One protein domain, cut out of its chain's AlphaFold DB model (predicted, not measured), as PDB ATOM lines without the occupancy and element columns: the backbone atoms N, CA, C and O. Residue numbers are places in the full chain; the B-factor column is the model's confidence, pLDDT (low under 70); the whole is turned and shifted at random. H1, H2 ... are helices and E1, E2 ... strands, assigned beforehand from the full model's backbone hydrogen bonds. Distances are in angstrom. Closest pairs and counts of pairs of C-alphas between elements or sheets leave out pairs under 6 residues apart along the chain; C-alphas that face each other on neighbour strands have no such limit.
ATOM      1  N   ASP A  32     151.912 117.256  75.876       82.50
ATOM      2  CA  ASP A  32     150.488 117.532  75.749       82.50
ATOM      3  C   ASP A  32     149.656 117.085  76.979       82.50
ATOM      4  O   ASP A  32     149.431 115.902  77.228       82.50
ATOM      5  N   GLY A  33     149.043 118.031  77.698       78.38
ATOM      6  CA  GLY A  33     148.231 117.739  78.889       78.38
ATOM      7  C   GLY A  33     146.858 117.106  78.596       78.38
ATOM      8  O   GLY A  33     146.182 117.451  77.623       78.38
ATOM      9  N   ALA A  34     146.402 116.186  79.458       78.38
ATOM     10  CA  ALA A  34     145.098 115.507  79.345       78.38
ATOM     11  C   ALA A  34     143.985 116.080  80.240       78.38
ATOM     12  O   ALA A  34     142.909 115.493  80.331       78.38
ATOM     13  N   LYS A  35     144.226 117.208  80.929       80.12
ATOM     14  CA  LYS A  35     143.314 117.779  81.948       80.12
ATOM     15  C   LYS A  35     142.902 116.752  83.022       80.12
ATOM     16  O   LYS A  35     141.746 116.699  83.437       80.12
ATOM     17  N   GLY A  36     143.838 115.884  83.414       81.31
ATOM     18  CA  GLY A  36     143.617 114.812  84.395       81.31
ATOM     19  C   GLY A  36     142.773 113.627  83.899       81.31
ATOM     20  O   GLY A  36     142.465 112.728  84.685       81.31
ATOM     21  N   LYS A  37     142.389 113.597  82.616       88.31
ATOM     22  CA  LYS A  37     141.599 112.508  82.027       88.31
ATOM     23  C   LYS A  37     142.453 111.268  81.778       88.31
ATOM     24  O   LYS A  37     143.661 111.358  81.586       88.31
ATOM     25  N   ALA A  38     141.807 110.105  81.816       88.12
ATOM     26  CA  ALA A  38     142.475 108.808  81.732       88.12
ATOM     27  C   ALA A  38     142.999 108.499  80.323       88.12
ATOM     28  O   ALA A  38     143.999 107.806  80.174       88.12
ATOM     29  N   LEU A  39     142.340 109.036  79.301       93.62
ATOM     30  CA  LEU A  39     142.724 108.887  77.904       93.62
ATOM     31  C   LEU A  39     142.542 110.224  77.190       93.62
ATOM     32  O   LEU A  39     141.644 110.998  77.530       93.62
ATOM     33  N   LYS A  40     143.366 110.490  76.181       94.44
ATOM     34  CA  LYS A  40     143.231 111.664  75.324       94.44
ATOM     35  C   LYS A  40     143.489 111.287  73.878       94.44
ATOM     36  O   LYS A  40     144.500 110.660  73.591       94.44
ATOM     37  N   PHE A  41     142.618 111.736  72.979       94.00
ATOM     38  CA  PHE A  41     142.938 111.739  71.555       94.00
ATOM     39  C   PHE A  41     143.686 113.034  71.185       94.00
ATOM     40  O   PHE A  41     143.250 114.122  71.601       94.00
ATOM     41  N   PRO A  42     144.807 112.958  70.443       92.25
ATOM     42  CA  PRO A  42     145.607 114.138  70.140       92.25
ATOM     43  C   PRO A  42     144.838 115.089  69.212       92.25
ATOM     44  O   PRO A  42     144.179 114.674  68.256       92.25
ATOM     45  N   GLY A  43     144.885 116.382  69.535       91.69
ATOM     46  CA  GLY A  43     144.259 117.445  68.743       91.69
ATOM     47  C   GLY A  43     145.114 117.838  67.541       91.69
ATOM     48  O   GLY A  43     146.174 117.265  67.316       91.69
ATOM     49  N   GLU A  44     144.676 118.822  66.767       89.19
ATOM     50  CA  GLU A  44     145.523 119.414  65.726       89.19
ATOM     51  C   GLU A  44     146.793 120.021  66.348       89.19
ATOM     52  O   GLU A  44     146.726 120.641  67.408       89.19
ATOM     53  N   GLY A  45     147.953 119.778  65.731       85.81
ATOM     54  CA  GLY A  45     149.253 120.256  66.221       85.81
ATOM     55  C   GLY A  45     149.818 119.541  67.461       85.81
ATOM     56  O   GLY A  45     150.908 119.889  67.902       85.81
ATOM     57  N   GLU A  46     149.123 118.548  68.025       89.19
ATOM     58  CA  GLU A  46     149.620 117.745  69.154       89.19
ATOM     59  C   GLU A  46     150.131 116.358  68.721       89.19
ATOM     60  O   GLU A  46     149.734 115.874  67.669       89.19
ATOM     61  N   PRO A  47     150.930 115.649  69.536       89.81
ATOM     62  CA  PRO A  47     151.764 116.214  70.596       89.81
ATOM     63  C   PRO A  47     152.795 117.189  70.014       89.81
ATOM     64  O   PRO A  47     153.253 117.017  68.885       89.81
ATOM     65  N   VAL A  48     153.186 118.199  70.792       88.12
ATOM     66  CA  VAL A  48     154.277 119.098  70.396       88.12
ATOM     67  C   VAL A  48     155.598 118.390  70.686       88.12
ATOM     68  O   VAL A  48     156.079 118.394  71.817       88.12
ATOM     69  N   LEU A  49     156.159 117.727  69.674       89.75
ATOM     70  CA  LEU A  49     157.411 116.976  69.791       89.75
ATOM     71  C   LEU A  49     158.590 117.811  69.265       89.75
ATOM     72  O   LEU A  49     158.553 118.224  68.104       89.75
ATOM     73  N   PRO A  50     159.642 118.044  70.073       90.81
ATOM     74  CA  PRO A  50     160.918 118.566  69.580       90.81
ATOM     75  C   PRO A  50     161.528 117.658  68.504       90.81
ATOM     76  O   PRO A  50     161.341 116.435  68.548       90.81
ATOM     77  N   GLY A  51     162.283 118.229  67.562       90.69
ATOM     78  CA  GLY A  51     162.886 117.475  66.458       90.69
ATOM     79  C   GLY A  51     163.896 116.429  66.930       90.69
ATOM     80  O   GLY A  51     164.012 115.360  66.332       90.69
ATOM     81  N   GLN A  52     164.557 116.686  68.060       91.62
ATOM     82  CA  GLN A  52     165.542 115.799  68.679       91.62
ATOM     83  C   GLN A  52     164.926 114.786  69.663       91.62
ATOM     84  O   GLN A  52     165.641 114.181  70.464       91.62
ATOM     85  N   THR A  53     163.605 114.576  69.638       92.62
ATOM     86  CA  THR A  53     162.953 113.604  70.529       92.62
ATOM     87  C   THR A  53     163.470 112.187  70.267       92.62
ATOM     88  O   THR A  53     163.321 111.642  69.176       92.62
ATOM     89  N   THR A  54     164.028 111.548  71.296       92.56
ATOM     90  CA  THR A  54     164.583 110.181  71.211       92.56
ATOM     91  C   THR A  54     163.646 109.104  71.767       92.56
ATOM     92  O   THR A  54     163.822 107.908  71.511       92.56
ATOM     93  N   LEU A  55     162.644 109.509  72.550       92.44
ATOM     94  CA  LEU A  55     161.675 108.626  73.189       92.44
ATOM     95  C   LEU A  55     160.337 109.350  73.355       92.44
ATOM     96  O   LEU A  55     160.275 110.411  73.968       92.44
ATOM     97  N   VAL A  56     159.269 108.728  72.869       92.69
ATOM     98  CA  VAL A  56     157.885 109.152  73.085       92.69
ATOM     99  C   VAL A  56     157.198 108.144  74.000       92.69
ATOM    100  O   VAL A  56     157.264 106.928  73.781       92.69
ATOM    101  N   ILE A  57     156.531 108.657  75.034       93.56
ATOM    102  CA  ILE A  57     155.868 107.863  76.072       93.56
ATOM    103  C   ILE A  57     154.380 108.237  76.112       93.56
ATOM    104  O   ILE A  57     153.989 109.105  76.891       93.56
ATOM    105  N   PRO A  58     153.519 107.611  75.288       92.94
ATOM    106  CA  PRO A  58     152.079 107.776  75.430       92.94
ATOM    107  C   PRO A  58     151.633 107.187  76.770       92.94
ATOM    108  O   PRO A  58     151.832 105.995  77.022       92.94
ATOM    109  N   VAL A  59     151.031 108.012  77.624       94.19
ATOM    110  CA  VAL A  59     150.516 107.579  78.928       94.19
ATOM    111  C   VAL A  59     149.008 107.373  78.836       94.19
ATOM    112  O   VAL A  59     148.258 108.294  78.522       94.19
ATOM    113  N   VAL A  60     148.563 106.159  79.148       95.38
ATOM    114  CA  VAL A  60     147.152 105.770  79.214       95.38
ATOM    115  C   VAL A  60     146.822 105.372  80.646       95.38
ATOM    116  O   VAL A  60     147.509 104.544  81.230       95.38
ATOM    117  N   GLY A  61     145.763 105.919  81.229       96.56
ATOM    118  CA  GLY A  61     145.219 105.427  82.493       96.56
ATOM    119  C   GLY A  61     144.363 104.189  82.255       96.56
ATOM    120  O   GLY A  61     143.400 104.256  81.500       96.56
ATOM    121  N   ILE A  62     144.651 103.071  82.927       97.62
ATOM    122  CA  ILE A  62     143.889 101.823  82.744       97.62
ATOM    123  C   ILE A  62     142.402 101.976  83.081       97.62
ATOM    124  O   ILE A  62     141.562 101.274  82.532       97.62
ATOM    125  N   ASN A  63     142.062 102.951  83.922       94.94
ATOM    126  CA  ASN A  63     140.687 103.302  84.243       94.94
ATOM    127  C   ASN A  63     139.919 103.970  83.083       94.94
ATOM    128  O   ASN A  63     138.788 104.385  83.293       94.94
ATOM    129  N   SER A  64     140.516 104.134  81.894       95.56
ATOM    130  CA  SER A  64     139.767 104.452  80.673       95.56
ATOM    131  C   SER A  64     139.172 103.217  80.007       95.56
ATOM    132  O   SER A  64     138.252 103.370  79.216       95.56
ATOM    133  N   LEU A  65     139.721 102.023  80.258       97.62
ATOM    134  CA  LEU A  65     139.222 100.773  79.690       97.62
ATOM    135  C   LEU A  65     137.846 100.445  80.283       97.62
ATOM    136  O   LEU A  65     137.625 100.649  81.477       97.62
ATOM    137  N   ASP A  66     136.937  99.945  79.447       97.06
ATOM    138  CA  ASP A  66     135.568  99.560  79.816       97.06
ATOM    139  C   ASP A  66     134.725 100.712  80.396       97.06
ATOM    140  O   ASP A  66     133.687 100.492  81.016       97.06
ATOM    141  N   CYS A  67     135.150 101.961  80.193       96.12
ATOM    142  CA  CYS A  67     134.365 103.143  80.534       96.12
ATOM    143  C   CYS A  67     133.598 103.663  79.312       96.12
ATOM    144  O   CYS A  67     134.090 103.536  78.189       96.12
ATOM    145  N   PRO A  68     132.432 104.305  79.503       97.31
ATOM    146  CA  PRO A  68     131.718 104.970  78.421       97.31
ATOM    147  C   PRO A  68     132.562 106.072  77.768       97.31
ATOM    148  O   PRO A  68     133.190 106.879  78.465       97.31
ATOM    149  N   LEU A  69     132.516 106.166  76.439       97.44
ATOM    150  CA  LEU A  69     133.143 107.231  75.667       97.44
ATOM    151  C   LEU A  69     132.427 108.561  75.930       97.44
ATOM    152  O   LEU A  69     131.479 108.943  75.242       97.44
ATOM    153  N   THR A  70     132.894 109.270  76.955       95.69
ATOM    154  CA  THR A  70     132.382 110.576  77.376       95.69
ATOM    155  C   THR A  70     133.530 111.492  77.797       95.69
ATOM    156  O   THR A  70     134.610 111.030  78.181       95.69
ATOM    157  N   ALA A  71     133.278 112.805  77.819       93.25
ATOM    158  CA  ALA A  71     134.228 113.810  78.303       93.25
ATOM    159  C   ALA A  71     134.639 113.626  79.784       93.25
ATOM    160  O   ALA A  71     135.601 114.240  80.265       93.25
ATOM    161  N   GLN A  72     133.928 112.783  80.545       91.81
ATOM    162  CA  GLN A  72     134.328 112.411  81.900       91.81
ATOM    163  C   GLN A  72     135.629 111.599  81.898       91.81
ATOM    164  O   GLN A  72     136.501 111.884  82.723       91.81
ATOM    165  N   TYR A  73     135.775 110.656  80.964       90.62
ATOM    166  CA  TYR A  73     136.873 109.684  80.933       90.62
ATOM    167  C   TYR A  73     137.902 109.972  79.838       90.62
ATOM    168  O   TYR A  73     139.100 109.764  80.056       90.62
ATOM    169  N   VAL A  74     137.450 110.485  78.691       94.06
ATOM    170  CA  VAL A  74     138.276 110.684  77.497       94.06
ATOM    171  C   VAL A  74     138.295 112.158  77.110       94.06
ATOM    172  O   VAL A  74     137.262 112.764  76.838       94.06
ATOM    173  N   HIS A  75     139.482 112.757  77.074       94.06
ATOM    174  CA  HIS A  75     139.658 114.113  76.573       94.06
ATOM    175  C   HIS A  75     139.594 114.118  75.040       94.06
ATOM    176  O   HIS A  75     140.310 113.357  74.383       94.06
ATOM    177  N   ARG A  76     138.761 115.007  74.479       93.56
ATOM    178  CA  ARG A  76     138.459 115.091  73.037       93.56
ATOM    179  C   ARG A  76     137.846 113.809  72.469       93.56
ATOM    180  O   ARG A  76     138.110 113.427  71.331       93.56
ATOM    181  N   GLU A  77     136.962 113.188  73.236       95.31
ATOM    182  CA  GLU A  77     136.142 112.045  72.841       95.31
ATOM    183  C   GLU A  77     135.409 112.267  71.508       95.31
ATOM    184  O   GLU A  77     135.315 111.358  70.689       95.31
ATOM    185  N   LYS A  78     134.977 113.506  71.227       96.31
ATOM    186  CA  LYS A  78     134.302 113.860  69.967       96.31
ATOM    187  C   LYS A  78     135.152 113.589  68.722       96.31
ATOM    188  O   LYS A  78     134.583 113.388  67.654       96.31
ATOM    189  N   LEU A  79     136.486 113.587  68.827       96.25
ATOM    190  CA  LEU A  79     137.362 113.236  67.703       96.25
ATOM    191  C   LEU A  79     137.276 111.743  67.378       96.25
ATOM    192  O   LEU A  79     137.181 111.389  66.208       96.25
ATOM    193  N   LEU A  80     137.216 110.880  68.394       96.69
ATOM    194  CA  LEU A  80     137.027 109.438  68.205       96.69
ATOM    195  C   LEU A  80     135.674 109.132  67.552       96.69
ATOM    196  O   LEU A  80     135.613 108.307  66.645       96.69
ATOM    197  N   VAL A  81     134.623 109.855  67.953       97.06
ATOM    198  CA  VAL A  81     133.288 109.755  67.336       97.06
ATOM    199  C   VAL A  81     133.327 110.181  65.868       97.06
ATOM    200  O   VAL A  81     132.856 109.452  65.002       97.06
ATOM    201  N   ARG A  82     133.919 111.344  65.566       96.69
ATOM    202  CA  ARG A  82     134.033 111.860  64.188       96.69
ATOM    203  C   ARG A  82     134.817 110.928  63.269       96.69
ATOM    204  O   ARG A  82     134.513 110.860  62.086       96.69
ATOM    205  N   LEU A  83     135.810 110.226  63.810       95.75
ATOM    206  CA  LEU A  83     136.615 109.244  63.085       95.75
ATOM    207  C   LEU A  83     135.940 107.864  62.977       95.75
ATOM    208  O   LEU A  83     136.536 106.954  62.409       95.75
ATOM    209  N   GLY A  84     134.739 107.683  63.539       95.88
ATOM    210  CA  GLY A  84     134.031 106.399  63.535       95.88
ATOM    211  C   GLY A  84     134.718 105.310  64.366       95.88
ATOM    212  O   GLY A  84     134.499 104.129  64.124       95.88
ATOM    213  N   VAL A  85     135.574 105.688  65.323       96.75
ATOM    214  CA  VAL A  85     136.354 104.737  66.135       96.75
ATOM    215  C   VAL A  85     135.519 104.148  67.272       96.75
ATOM    216  O   VAL A  85     135.734 103.003  67.657       96.75
ATOM    217  N   CYS A  86     134.615 104.943  67.847       97.44
ATOM    218  CA  CYS A  86     133.754 104.553  68.962       97.44
ATOM    219  C   CYS A  86     132.552 105.504  69.021       97.44
ATOM    220  O   CYS A  86     132.734 106.719  68.860       97.44
ATOM    221  N   ALA A  87     131.339 104.982  69.213       97.31
ATOM    222  CA  ALA A  87     130.149 105.822  69.286       97.31
ATOM    223  C   ALA A  87     130.019 106.501  70.669       97.31
ATOM    224  O   ALA A  87     130.588 106.037  71.662       97.31
ATOM    225  N   PRO A  88     129.278 107.619  70.776       97.25
ATOM    226  CA  PRO A  88     129.059 108.280  72.059       97.25
ATOM    227  C   PRO A  88     128.455 107.323  73.095       97.25
ATOM    228  O   PRO A  88     127.432 106.695  72.840       97.25
ATOM    229  N   GLY A  89     129.072 107.238  74.275       96.69
ATOM    230  CA  GLY A  89     128.607 106.377  75.367       96.69
ATOM    231  C   GLY A  89     128.956 104.889  75.239       96.69
ATOM    232  O   GLY A  89     128.795 104.169  76.222       96.69
ATOM    233  N   GLU A  90     129.484 104.427  74.102       97.75
ATOM    234  CA  GLU A  90     129.995 103.057  73.971       97.75
ATOM    235  C   GLU A  90     131.231 102.829  74.842       97.75
ATOM    236  O   GLU A  90     131.941 103.763  75.219       97.75
ATOM    237  N   LEU A  91     131.499 101.565  75.167       98.06
ATOM    238  CA  LEU A  91     132.646 101.211  75.988       98.06
ATOM    239  C   LEU A  91     133.958 101.430  75.230       98.06
ATOM    240  O   LEU A  91     134.141 100.994  74.093       98.06
ATOM    241  N   VAL A  92     134.915 102.062  75.900       98.06
ATOM    242  CA  VAL A  92     136.288 102.200  75.421       98.06
ATOM    243  C   VAL A  92     136.975 100.835  75.505       98.06
ATOM    244  O   VAL A  92     137.390 100.384  76.572       98.06
ATOM    245  N   THR A  93     137.095 100.177  74.356       97.50
ATOM    246  CA  THR A  93     137.732  98.859  74.218       97.50
ATOM    247  C   THR A  93     139.256  98.971  74.058       97.50
ATOM    248  O   THR A  93     139.774 100.059  73.765       97.50
ATOM    249  N   PRO A  94     140.015  97.857  74.149       96.44
ATOM    250  CA  PRO A  94     141.440  97.859  73.814       96.44
ATOM    251  C   PRO A  94     141.728  98.381  72.401       96.44
ATOM    252  O   PRO A  94     142.737  99.050  72.199       96.44
ATOM    253  N   GLY A  95     140.825  98.143  71.441       95.69
ATOM    254  CA  GLY A  95     140.940  98.657  70.074       95.69
ATOM    255  C   GLY A  95     140.856 100.182  70.001       95.69
ATOM    256  O   GLY A  95     141.658 100.805  69.305       95.69
ATOM    257  N   VAL A  96     139.959 100.798  70.778       97.00
ATOM    258  CA  VAL A  96     139.837 102.266  70.867       97.00
ATOM    259  C   VAL A  96     141.113 102.877  71.444       97.00
ATOM    260  O   VAL A  96     141.663 103.825  70.882       97.00
ATOM    261  N   ILE A  97     141.633 102.306  72.534       96.94
ATOM    262  CA  ILE A  97     142.889 102.766  73.140       96.94
ATOM    263  C   ILE A  97     144.064 102.534  72.179       96.94
ATOM    264  O   ILE A  97     144.903 103.415  72.002       96.94
ATOM    265  N   GLY A  98     144.114 101.379  71.516       94.31
ATOM    266  CA  GLY A  98     145.126 101.068  70.510       94.31
ATOM    267  C   GLY A  98     145.123 102.067  69.359       94.31
ATOM    268  O   GLY A  98     146.191 102.495  68.929       94.31
ATOM    269  N   ARG A  99     143.943 102.521  68.915       94.31
ATOM    270  CA  ARG A  99     143.833 103.578  67.906       94.31
ATOM    271  C   ARG A  99     144.426 104.899  68.390       94.31
ATOM    272  O   ARG A  99     145.131 105.546  67.625       94.31
ATOM    273  N   VAL A 100     144.179 105.281  69.645       94.62
ATOM    274  CA  VAL A 100     144.784 106.480  70.253       94.62
ATOM    275  C   VAL A 100     146.308 106.357  70.274       94.62
ATOM    276  O   VAL A 100     147.003 107.241  69.786       94.62
ATOM    277  N   VAL A 101     146.842 105.247  70.793       93.00
ATOM    278  CA  VAL A 101     148.295 105.022  70.871       93.00
ATOM    279  C   VAL A 101     148.927 104.998  69.477       93.00
ATOM    280  O   VAL A 101     149.992 105.578  69.286       93.00
ATOM    281  N   SER A 102     148.263 104.387  68.494       90.19
ATOM    282  CA  SER A 102     148.720 104.367  67.101       90.19
ATOM    283  C   SER A 102     148.744 105.758  66.466       90.19
ATOM    284  O   SER A 102     149.595 106.009  65.619       90.19
ATOM    285  N   GLU A 103     147.840 106.654  66.855       91.69
ATOM    286  CA  GLU A 103     147.840 108.045  66.391       91.69
ATOM    287  C   GLU A 103     149.033 108.825  66.966       91.69
ATOM    288  O   GLU A 103     149.682 109.592  66.264       91.69
ATOM    289  N   TYR A 104     149.392 108.593  68.232       90.50
ATOM    290  CA  TYR A 104     150.638 109.132  68.789       90.50
ATOM    291  C   TYR A 104     151.873 108.532  68.107       90.50
ATOM    292  O   TYR A 104     152.823 109.253  67.806       90.50
ATOM    293  N   ALA A 105     151.848 107.225  67.839       87.06
ATOM    294  CA  ALA A 105     152.923 106.520  67.150       87.06
ATOM    295  C   ALA A 105     153.162 107.074  65.741       87.06
ATOM    296  O   ALA A 105     154.308 107.305  65.373       87.06
ATOM    297  N   SER A 106     152.102 107.322  64.965       88.38
ATOM    298  CA  SER A 106     152.225 107.852  63.604       88.38
ATOM    299  C   SER A 106     152.800 109.269  63.592       88.38
ATOM    300  O   SER A 106     153.673 109.566  62.782       88.38
ATOM    301  N   ARG A 107     152.383 110.124  64.534       87.62
ATOM    302  CA  ARG A 107     152.915 111.489  64.675       87.62
ATOM    303  C   ARG A 107     154.375 111.497  65.126       87.62
ATOM    304  O   ARG A 107     155.151 112.315  64.644       87.62
ATOM    305  N   ALA A 108     154.755 110.551  65.985       83.56
ATOM    306  CA  ALA A 108     156.144 110.320  66.373       83.56
ATOM    307  C   ALA A 108     156.981 109.677  65.255       83.56
ATOM    308  O   ALA A 108     158.176 109.929  65.187       83.56
ATOM    309  N   GLY A 109     156.378 108.883  64.365       71.00
ATOM    310  CA  GLY A 109     157.059 108.190  63.264       71.00
ATOM    311  C   GLY A 109     157.705 109.121  62.236       71.00
ATOM    312  O   GLY A 109     158.608 108.705  61.517       71.00
ATOM    313  N   ASN A 110     157.317 110.400  62.223       64.88
ATOM    314  CA  ASN A 110     158.018 111.450  61.478       64.88
ATOM    315  C   ASN A 110     159.420 111.758  62.045       64.88
ATOM    316  O   ASN A 110     160.207 112.446  61.401       64.88
ATOM    317  N   LEU A 111     159.743 111.249  63.236       70.81
ATOM    318  CA  LEU A 111     161.036 111.369  63.898       70.81
ATOM    319  C   LEU A 111     161.737 110.010  63.823       70.81
ATOM    320  O   LEU A 111     161.546 109.149  64.678       70.81
ATOM    321  N   ALA A 112     162.562 109.811  62.792       63.44
ATOM    322  CA  ALA A 112     163.176 108.515  62.469       63.44
ATOM    323  C   ALA A 112     163.951 107.850  63.633       63.44
ATOM    324  O   ALA A 112     164.141 106.637  63.630       63.44
ATOM    325  N   ALA A 113     164.391 108.628  64.629       70.56
ATOM    326  CA  ALA A 113     165.138 108.148  65.792       70.56
ATOM    327  C   ALA A 113     164.281 107.898  67.052       70.56
ATOM    328  O   ALA A 113     164.785 107.339  68.032       70.56
ATOM    329  N   ALA A 114     163.011 108.314  67.071       84.75
ATOM    330  CA  ALA A 114     162.194 108.270  68.277       84.75
ATOM    331  C   ALA A 114     161.685 106.851  68.560       84.75
ATOM    332  O   ALA A 114     160.937 106.255  67.786       84.75
ATOM    333  N   ARG A 115     162.041 106.308  69.727       88.81
ATOM    334  CA  ARG A 115     161.442 105.063  70.229       88.81
ATOM    335  C   ARG A 115     160.058 105.346  70.803       88.81
ATOM    336  O   ARG A 115     159.847 106.391  71.411       88.81
ATOM    337  N   LEU A 116     159.147 104.382  70.708       89.25
ATOM    338  CA  LEU A 116     157.828 104.451  71.339       89.25
ATOM    339  C   LEU A 116     157.723 103.428  72.473       89.25
ATOM    340  O   LEU A 116     157.938 102.233  72.257       89.25
ATOM    341  N   VAL A 117     157.375 103.885  73.676       94.00
ATOM    342  CA  VAL A 117     157.117 103.005  74.827       94.00
ATOM    343  C   VAL A 117     155.835 103.456  75.525       94.00
ATOM    344  O   VAL A 117     155.883 104.362  76.354       94.00
ATOM    345  N   PRO A 118     154.678 102.847  75.213       95.19
ATOM    346  CA  PRO A 118     153.439 103.139  75.917       95.19
ATOM    347  C   PRO A 118     153.534 102.778  77.401       95.19
ATOM    348  O   PRO A 118     154.061 101.722  77.773       95.19
ATOM    349  N   VAL A 119     152.971 103.646  78.236       97.19
ATOM    350  CA  VAL A 119     152.816 103.442  79.675       97.19
ATOM    351  C   VAL A 119     151.333 103.310  79.991       97.19
ATOM    352  O   VAL A 119     150.540 104.187  79.658       97.19
ATOM    353  N   ILE A 120     150.964 102.222  80.662       98.00
ATOM    354  CA  ILE A 120     149.624 102.010  81.205       98.00
ATOM    355  C   ILE A 120     149.682 102.303  82.704       98.00
ATOM    356  O   ILE A 120     150.174 101.484  83.477       98.00
ATOM    357  N   ASN A 121     149.204 103.475  83.111       97.38
ATOM    358  CA  ASN A 121     149.216 103.936  84.495       97.38
ATOM    359  C   ASN A 121     147.910 103.604  85.242       97.38
ATOM    360  O   ASN A 121     146.916 103.211  84.631       97.38
ATOM    361  N   LYS A 122     147.896 103.836  86.563       96.81
ATOM    362  CA  LYS A 122     146.782 103.575  87.496       96.81
ATOM    363  C   LYS A 122     146.467 102.086  87.686       96.81
ATOM    364  O   LYS A 122     145.331 101.708  87.965       96.81
ATOM    365  N   ALA A 123     147.473 101.226  87.519       97.44
ATOM    366  CA  ALA A 123     147.394  99.804  87.838       97.44
ATOM    367  C   ALA A 123     147.570  99.576  89.355       97.44
ATOM    368  O   ALA A 123     148.529  98.960  89.827       97.44
ATOM    369  N   ASP A 124     146.660 100.158  90.132       97.44
ATOM    370  CA  ASP A 124     146.786 100.315  91.580       97.44
ATOM    371  C   ASP A 124     146.431  99.027  92.347       97.44
ATOM    372  O   ASP A 124     147.020  98.731  93.387       97.44
ATOM    373  N   SER A 125     145.550  98.193  91.790       96.88
ATOM    374  CA  SER A 125     145.107  96.901  92.339       96.88
ATOM    375  C   SER A 125     145.477  95.713  91.440       96.88
ATOM    376  O   SER A 125     145.738  95.886  90.249       96.88
ATOM    377  N   GLN A 126     145.420  94.484  91.970       96.50
ATOM    378  CA  GLN A 126     145.631  93.262  91.173       96.50
ATOM    379  C   GLN A 126     144.655  93.140  89.992       96.50
ATOM    380  O   GLN A 126     145.047  92.717  88.906       96.50
ATOM    381  N   GLU A 127     143.405  93.578  90.168       97.00
ATOM    382  CA  GLU A 127     142.417  93.624  89.086       97.00
ATOM    383  C   GLU A 127     142.861  94.574  87.964       97.00
ATOM    384  O   GLU A 127     142.901  94.198  86.790       97.00
ATOM    385  N   SER A 128     143.258  95.799  88.322       97.31
ATOM    386  CA  SER A 128     143.716  96.795  87.349       97.31
ATOM    387  C   SER A 128     145.036  96.402  86.673       97.31
ATOM    388  O   SER A 128     145.206  96.666  85.485       97.31
ATOM    389  N   ILE A 129     145.932  95.692  87.373       97.75
ATOM    390  CA  ILE A 129     147.126  95.072  86.780       97.75
ATOM    391  C   ILE A 129     146.709  94.009  85.755       97.75
ATOM    392  O   ILE A 129     147.248  93.983  84.652       97.75
ATOM    393  N   GLY A 130     145.712  93.174  86.066       97.69
ATOM    394  CA  GLY A 130     145.156  92.197  85.124       97.69
ATOM    395  C   GLY A 130     144.621  92.845  83.841       97.69
ATOM    396  O   GLY A 130     144.977  92.416  82.739       97.69
ATOM    397  N   LYS A 131     143.841  93.926  83.978       97.75
ATOM    398  CA  LYS A 131     143.342  94.735  82.851       97.75
ATOM    399  C   LYS A 131     144.490  95.359  82.050       97.75
ATOM    400  O   LYS A 131     144.527  95.238  80.824       97.75
ATOM    401  N   ALA A 132     145.465  95.965  82.731       97.88
ATOM    402  CA  ALA A 132     146.631  96.576  82.099       97.88
ATOM    403  C   ALA A 132     147.469  95.551  81.328       97.88
ATOM    404  O   ALA A 132     147.894  95.824  80.209       97.88
ATOM    405  N   ARG A 133     147.640  94.344  81.874       97.31
ATOM    406  CA  ARG A 133     148.345  93.242  81.212       97.31
ATOM    407  C   ARG A 133     147.625  92.787  79.945       97.31
ATOM    408  O   ARG A 133     148.276  92.510  78.939       97.31
ATOM    409  N   HIS A 134     146.294  92.711  79.971       95.81
ATOM    410  CA  HIS A 134     145.503  92.383  78.783       95.81
ATOM    411  C   HIS A 134     145.672  93.448  77.687       95.81
ATOM    412  O   HIS A 134     145.979  93.118  76.541       95.81
ATOM    413  N   LEU A 135     145.565  94.727  78.053       96.69
ATOM    414  CA  LEU A 135     145.776  95.847  77.136       96.69
ATOM    415  C   LEU A 135     147.215  95.896  76.588       96.69
ATOM    416  O   LEU A 135     147.426  96.102  75.396       96.69
ATOM    417  N   ALA A 136     148.216  95.640  77.428       96.12
ATOM    418  CA  ALA A 136     149.611  95.580  77.007       96.12
ATOM    419  C   ALA A 136     149.857  94.456  75.990       96.12
ATOM    420  O   ALA A 136     150.541  94.680  74.993       96.12
ATOM    421  N   LYS A 137     149.262  93.268  76.183       94.38
ATOM    422  CA  LYS A 137     149.314  92.188  75.179       94.38
ATOM    423  C   LYS A 137     148.728  92.643  73.845       94.38
ATOM    424  O   LYS A 137     149.337  92.386  72.812       94.38
ATOM    425  N   PHE A 138     147.601  93.355  73.869       92.69
ATOM    426  CA  PHE A 138     146.992  93.913  72.662       92.69
ATOM    427  C   PHE A 138     147.953  94.851  71.910       92.69
ATOM    428  O   PHE A 138     148.119  94.716  70.700       92.69
ATOM    429  N   PHE A 139     148.662  95.741  72.612       92.12
ATOM    430  CA  PHE A 139     149.670  96.610  71.989       92.12
ATOM    431  C   PHE A 139     150.844  95.830  71.396       92.12
ATOM    432  O   PHE A 139     151.262  96.111  70.274       92.12
ATOM    433  N   LEU A 140     151.363  94.840  72.122       91.56
ATOM    434  CA  LEU A 140     152.509  94.041  71.681       91.56
ATOM    435  C   LEU A 140     152.199  93.216  70.419       91.56
ATOM    436  O   LEU A 140     153.085  93.016  69.589       91.56
ATOM    437  N   LEU A 141     150.942  92.799  70.220       89.06
ATOM    438  CA  LEU A 141     150.509  92.088  69.008       89.06
ATOM    439  C   LEU A 141     150.623  92.934  67.729       89.06
ATOM    440  O   LEU A 141     150.754  92.368  66.646       89.06
ATOM    441  N   SER A 142     150.636  94.269  67.830       79.75
ATOM    442  CA  SER A 142     150.809  95.161  66.669       79.75
ATOM    443  C   SER A 142     152.202  95.087  66.029       79.75
ATOM    444  O   SER A 142     152.393  95.618  64.937       79.75
ATOM    445  N   ARG A 143     153.185  94.480  66.718       76.44
ATOM    446  CA  ARG A 143     154.618  94.389  66.358       76.44
ATOM    447  C   ARG A 143     155.365  95.716  66.175       76.44
ATOM    448  O   ARG A 143     156.589  95.706  66.127       76.44
ATOM    449  N   GLN A 144     154.667  96.848  66.148       79.38
ATOM    450  CA  GLN A 144     155.248  98.195  66.116       79.38
ATOM    451  C   GLN A 144     155.670  98.677  67.511       79.38
ATOM    452  O   GLN A 144     156.501  99.571  67.642       79.38
ATOM    453  N   ILE A 145     155.109  98.073  68.564       87.00
ATOM    454  CA  ILE A 145     155.392  98.405  69.960       87.00
ATOM    455  C   ILE A 145     156.221  97.265  70.567       87.00
ATOM    456  O   ILE A 145     155.670  96.204  70.860       87.00
ATOM    457  N   PRO A 146     157.538  97.444  70.786       86.94
ATOM    458  CA  PRO A 146     158.400  96.376  71.298       86.94
ATOM    459  C   PRO A 146     158.279  96.187  72.816       86.94
ATOM    460  O   PRO A 146     158.689  95.155  73.358       86.94
ATOM    461  N   ARG A 147     157.771  97.203  73.525       93.75
ATOM    462  CA  ARG A 147     157.704  97.247  74.985       93.75
ATOM    463  C   ARG A 147     156.526  98.088  75.459       93.75
ATOM    464  O   ARG A 147     156.298  99.169  74.929       93.75
ATOM    465  N   VAL A 148     155.867  97.624  76.515       96.50
ATOM    466  CA  VAL A 148     154.850  98.362  77.275       96.50
ATOM    467  C   VAL A 148     155.223  98.316  78.753       96.50
ATOM    468  O   VAL A 148     155.712  97.292  79.238       96.50
ATOM    469  N   VAL A 149     155.015  99.416  79.473       98.00
ATOM    470  CA  VAL A 149     155.268  99.492  80.919       98.00
ATOM    471  C   VAL A 149     153.944  99.687  81.647       98.00
ATOM    472  O   VAL A 149     153.167 100.569  81.296       98.00
ATOM    473  N   VAL A 150     153.681  98.865  82.658       98.25
ATOM    474  CA  VAL A 150     152.513  98.998  83.533       98.25
ATOM    475  C   VAL A 150     152.954  99.678  84.822       98.25
ATOM    476  O   VAL A 150     153.912  99.232  85.458       98.25
ATOM    477  N   THR A 151     152.264 100.749  85.213       98.44
ATOM    478  CA  THR A 151     152.635 101.570  86.367       98.44
ATOM    479  C   THR A 151     151.470 101.870  87.308       98.44
ATOM    480  O   THR A 151     150.300 101.887  86.926       98.44
ATOM    481  N   SER A 152     151.825 102.169  88.553       97.56
ATOM    482  CA  SER A 152     150.977 102.779  89.570       97.56
ATOM    483  C   SER A 152     151.779 103.895  90.227       97.56
ATOM    484  O   SER A 152     152.630 103.646  91.074       97.56
ATOM    485  N   THR A 153     151.549 105.142  89.814       94.00
ATOM    486  CA  THR A 153     152.324 106.301  90.299       94.00
ATOM    487  C   THR A 153     152.060 106.668  91.762       94.00
ATOM    488  O   THR A 153     152.703 107.571  92.278       94.00
ATOM    489  N   ILE A 154     151.113 105.995  92.422       95.50
ATOM    490  CA  ILE A 154     150.813 106.182  93.849       95.50
ATOM    491  C   ILE A 154     151.575 105.204  94.755       95.50
ATOM    492  O   ILE A 154     151.540 105.351  95.974       95.50
ATOM    493  N   LYS A 155     152.229 104.186  94.184       94.69
ATOM    494  CA  LYS A 155     153.018 103.200  94.932       94.69
ATOM    495  C   LYS A 155     154.479 103.626  95.015       94.69
ATOM    496  O   LYS A 155     154.998 104.244  94.093       94.69
ATOM    497  N   GLU A 156     155.149 103.199  96.086       94.69
ATOM    498  CA  GLU A 156     156.589 103.411  96.296       94.69
ATOM    499  C   GLU A 156     157.431 102.842  95.145       94.69
ATOM    500  O   GLU A 156     158.326 103.508  94.638       94.69
ATOM    501  N   ASN A 157     157.085 101.637  94.680       94.00
ATOM    502  CA  ASN A 157     157.628 101.050  93.460       94.00
ATOM    503  C   ASN A 157     156.619 101.260  92.325       94.00
ATOM    504  O   ASN A 157     155.661 100.486  92.233       94.00
ATOM    505  N   PRO A 158     156.783 102.290  91.469       96.00
ATOM    506  CA  PRO A 158     155.745 102.663  90.519       96.00
ATOM    507  C   PRO A 158     155.638 101.690  89.349       96.00
ATOM    508  O   PRO A 158     154.538 101.460  88.850       96.00
ATOM    509  N   VAL A 159     156.738 101.072  88.916       97.81
ATOM    510  CA  VAL A 159     156.724 100.080  87.832       97.81
ATOM    511  C   VAL A 159     156.205  98.750  88.369       97.81
ATOM    512  O   VAL A 159     156.859  98.119  89.192       97.81
ATOM    513  N   GLN A 160     155.030  98.331  87.899       97.50
ATOM    514  CA  GLN A 160     154.422  97.054  88.283       97.50
ATOM    515  C   GLN A 160     154.885  95.928  87.356       97.50
ATOM    516  O   GLN A 160     155.221  94.846  87.822       97.50
ATOM    517  N   GLU A 161     154.922  96.183  86.041       97.44
ATOM    518  CA  GLU A 161     155.366  95.208  85.038       97.44
ATOM    519  C   GLU A 161     156.057  95.893  83.856       97.44
ATOM    520  O   GLU A 161     155.710  97.008  83.457       97.44
ATOM    521  N   VAL A 162     157.007  95.185  83.243       97.19
ATOM    522  CA  VAL A 162     157.584  95.546  81.945       97.19
ATOM    523  C   VAL A 162     157.340  94.391  80.991       97.19
ATOM    524  O   VAL A 162     157.935  93.324  81.129       97.19
ATOM    525  N   MET A 163     156.478  94.610  80.006       95.50
ATOM    526  CA  MET A 163     156.121  93.595  79.022       95.50
ATOM    527  C   MET A 163     156.861  93.864  77.717       95.50
ATOM    528  O   MET A 163     156.949  95.007  77.265       95.50
ATOM    529  N   ARG A 164     157.419  92.814  77.119       92.88
ATOM    530  CA  ARG A 164     158.181  92.883  75.869       92.88
ATOM    531  C   ARG A 164     157.665  91.838  74.898       92.88
ATOM    532  O   ARG A 164     157.184  90.787  75.318       92.88
ATOM    533  N   TRP A 165     157.796  92.128  73.612       80.00
ATOM    534  CA  TRP A 165     157.670  91.091  72.599       80.00
ATOM    535  C   TRP A 165     158.871  90.141  72.708       80.00
ATOM    536  O   TRP A 165     160.014  90.600  72.720       80.00
TER     537      TRP A 165
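What this domain is: This is residues 32 to 165 of the 168 residues of an uncharacterized protein of Desulfotomaculum aquiferis (UniProt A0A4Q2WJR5). A small twisted sheet of four strands has H3 laid along one face, while H2 slants away from H3 and only grazes the sheet, and H1 sits farther out among long loops. The long stretch of residues 32 to 58 is tied in by short pairings. The 134 printed residues include three named helices and four named strands, in the order E1 H1 H2 E2 H3 E3 E4; the sheet, E1 E2 E3 E4, is mixed. The class is mixed, helices and strands, with under half of the residues in named elements; the whole is compact, radius of gyration of the C-alphas 14.2 A, spans 37 by 34 by 27 A.

How they stand to each other: Start at residue 32: residues 39 to 40 pair in parallel with 74 to 75, and 55 to 56 with 115 to 116. Edge strand E1, residues 59 to 61, is parallel to E2, residues 119 to 121; N 60 and O 119 are 2.8 A apart. H1, residues 77 to 82, is only just apart from H2, residues 94 to 109, at 8.1 A. H3, residues 126 to 141, touches H2 at a steep tilt of 53 degrees, C-alphas of Pro 94 and Leu 135 closest at 5.8 A. E3, residues 147 to 151, is parallel to E2, N 120 to O 149 being 2.8 A; it forms a hairpin with E4, residues 159 to 164, N 148 to O 163 being 2.9 A. H3 lies over E3, height over the sheet 8.1 A. In the three helices every O i to N i+4 pair is within hydrogen-bond range.

Where its parts are: Find C-alpha 59 at (150.516, 107.579, 78.928), where E1 begins. H2 runs 21.5 A from C-alpha 94, H3 22.7 A from C-alpha 126 at (145.631, 93.262, 91.173). E4 covers 14.0 A to C-alpha 164 at (158.181, 92.883, 75.869).

The domain as a whole: Arg 82 and Glu 156 have the C-alphas farthest apart, 40.1 A. The printed part has no cut; the links E1 to H1 and H1 to H2 are long. Residues 110 and 112 have pLDDT under 70.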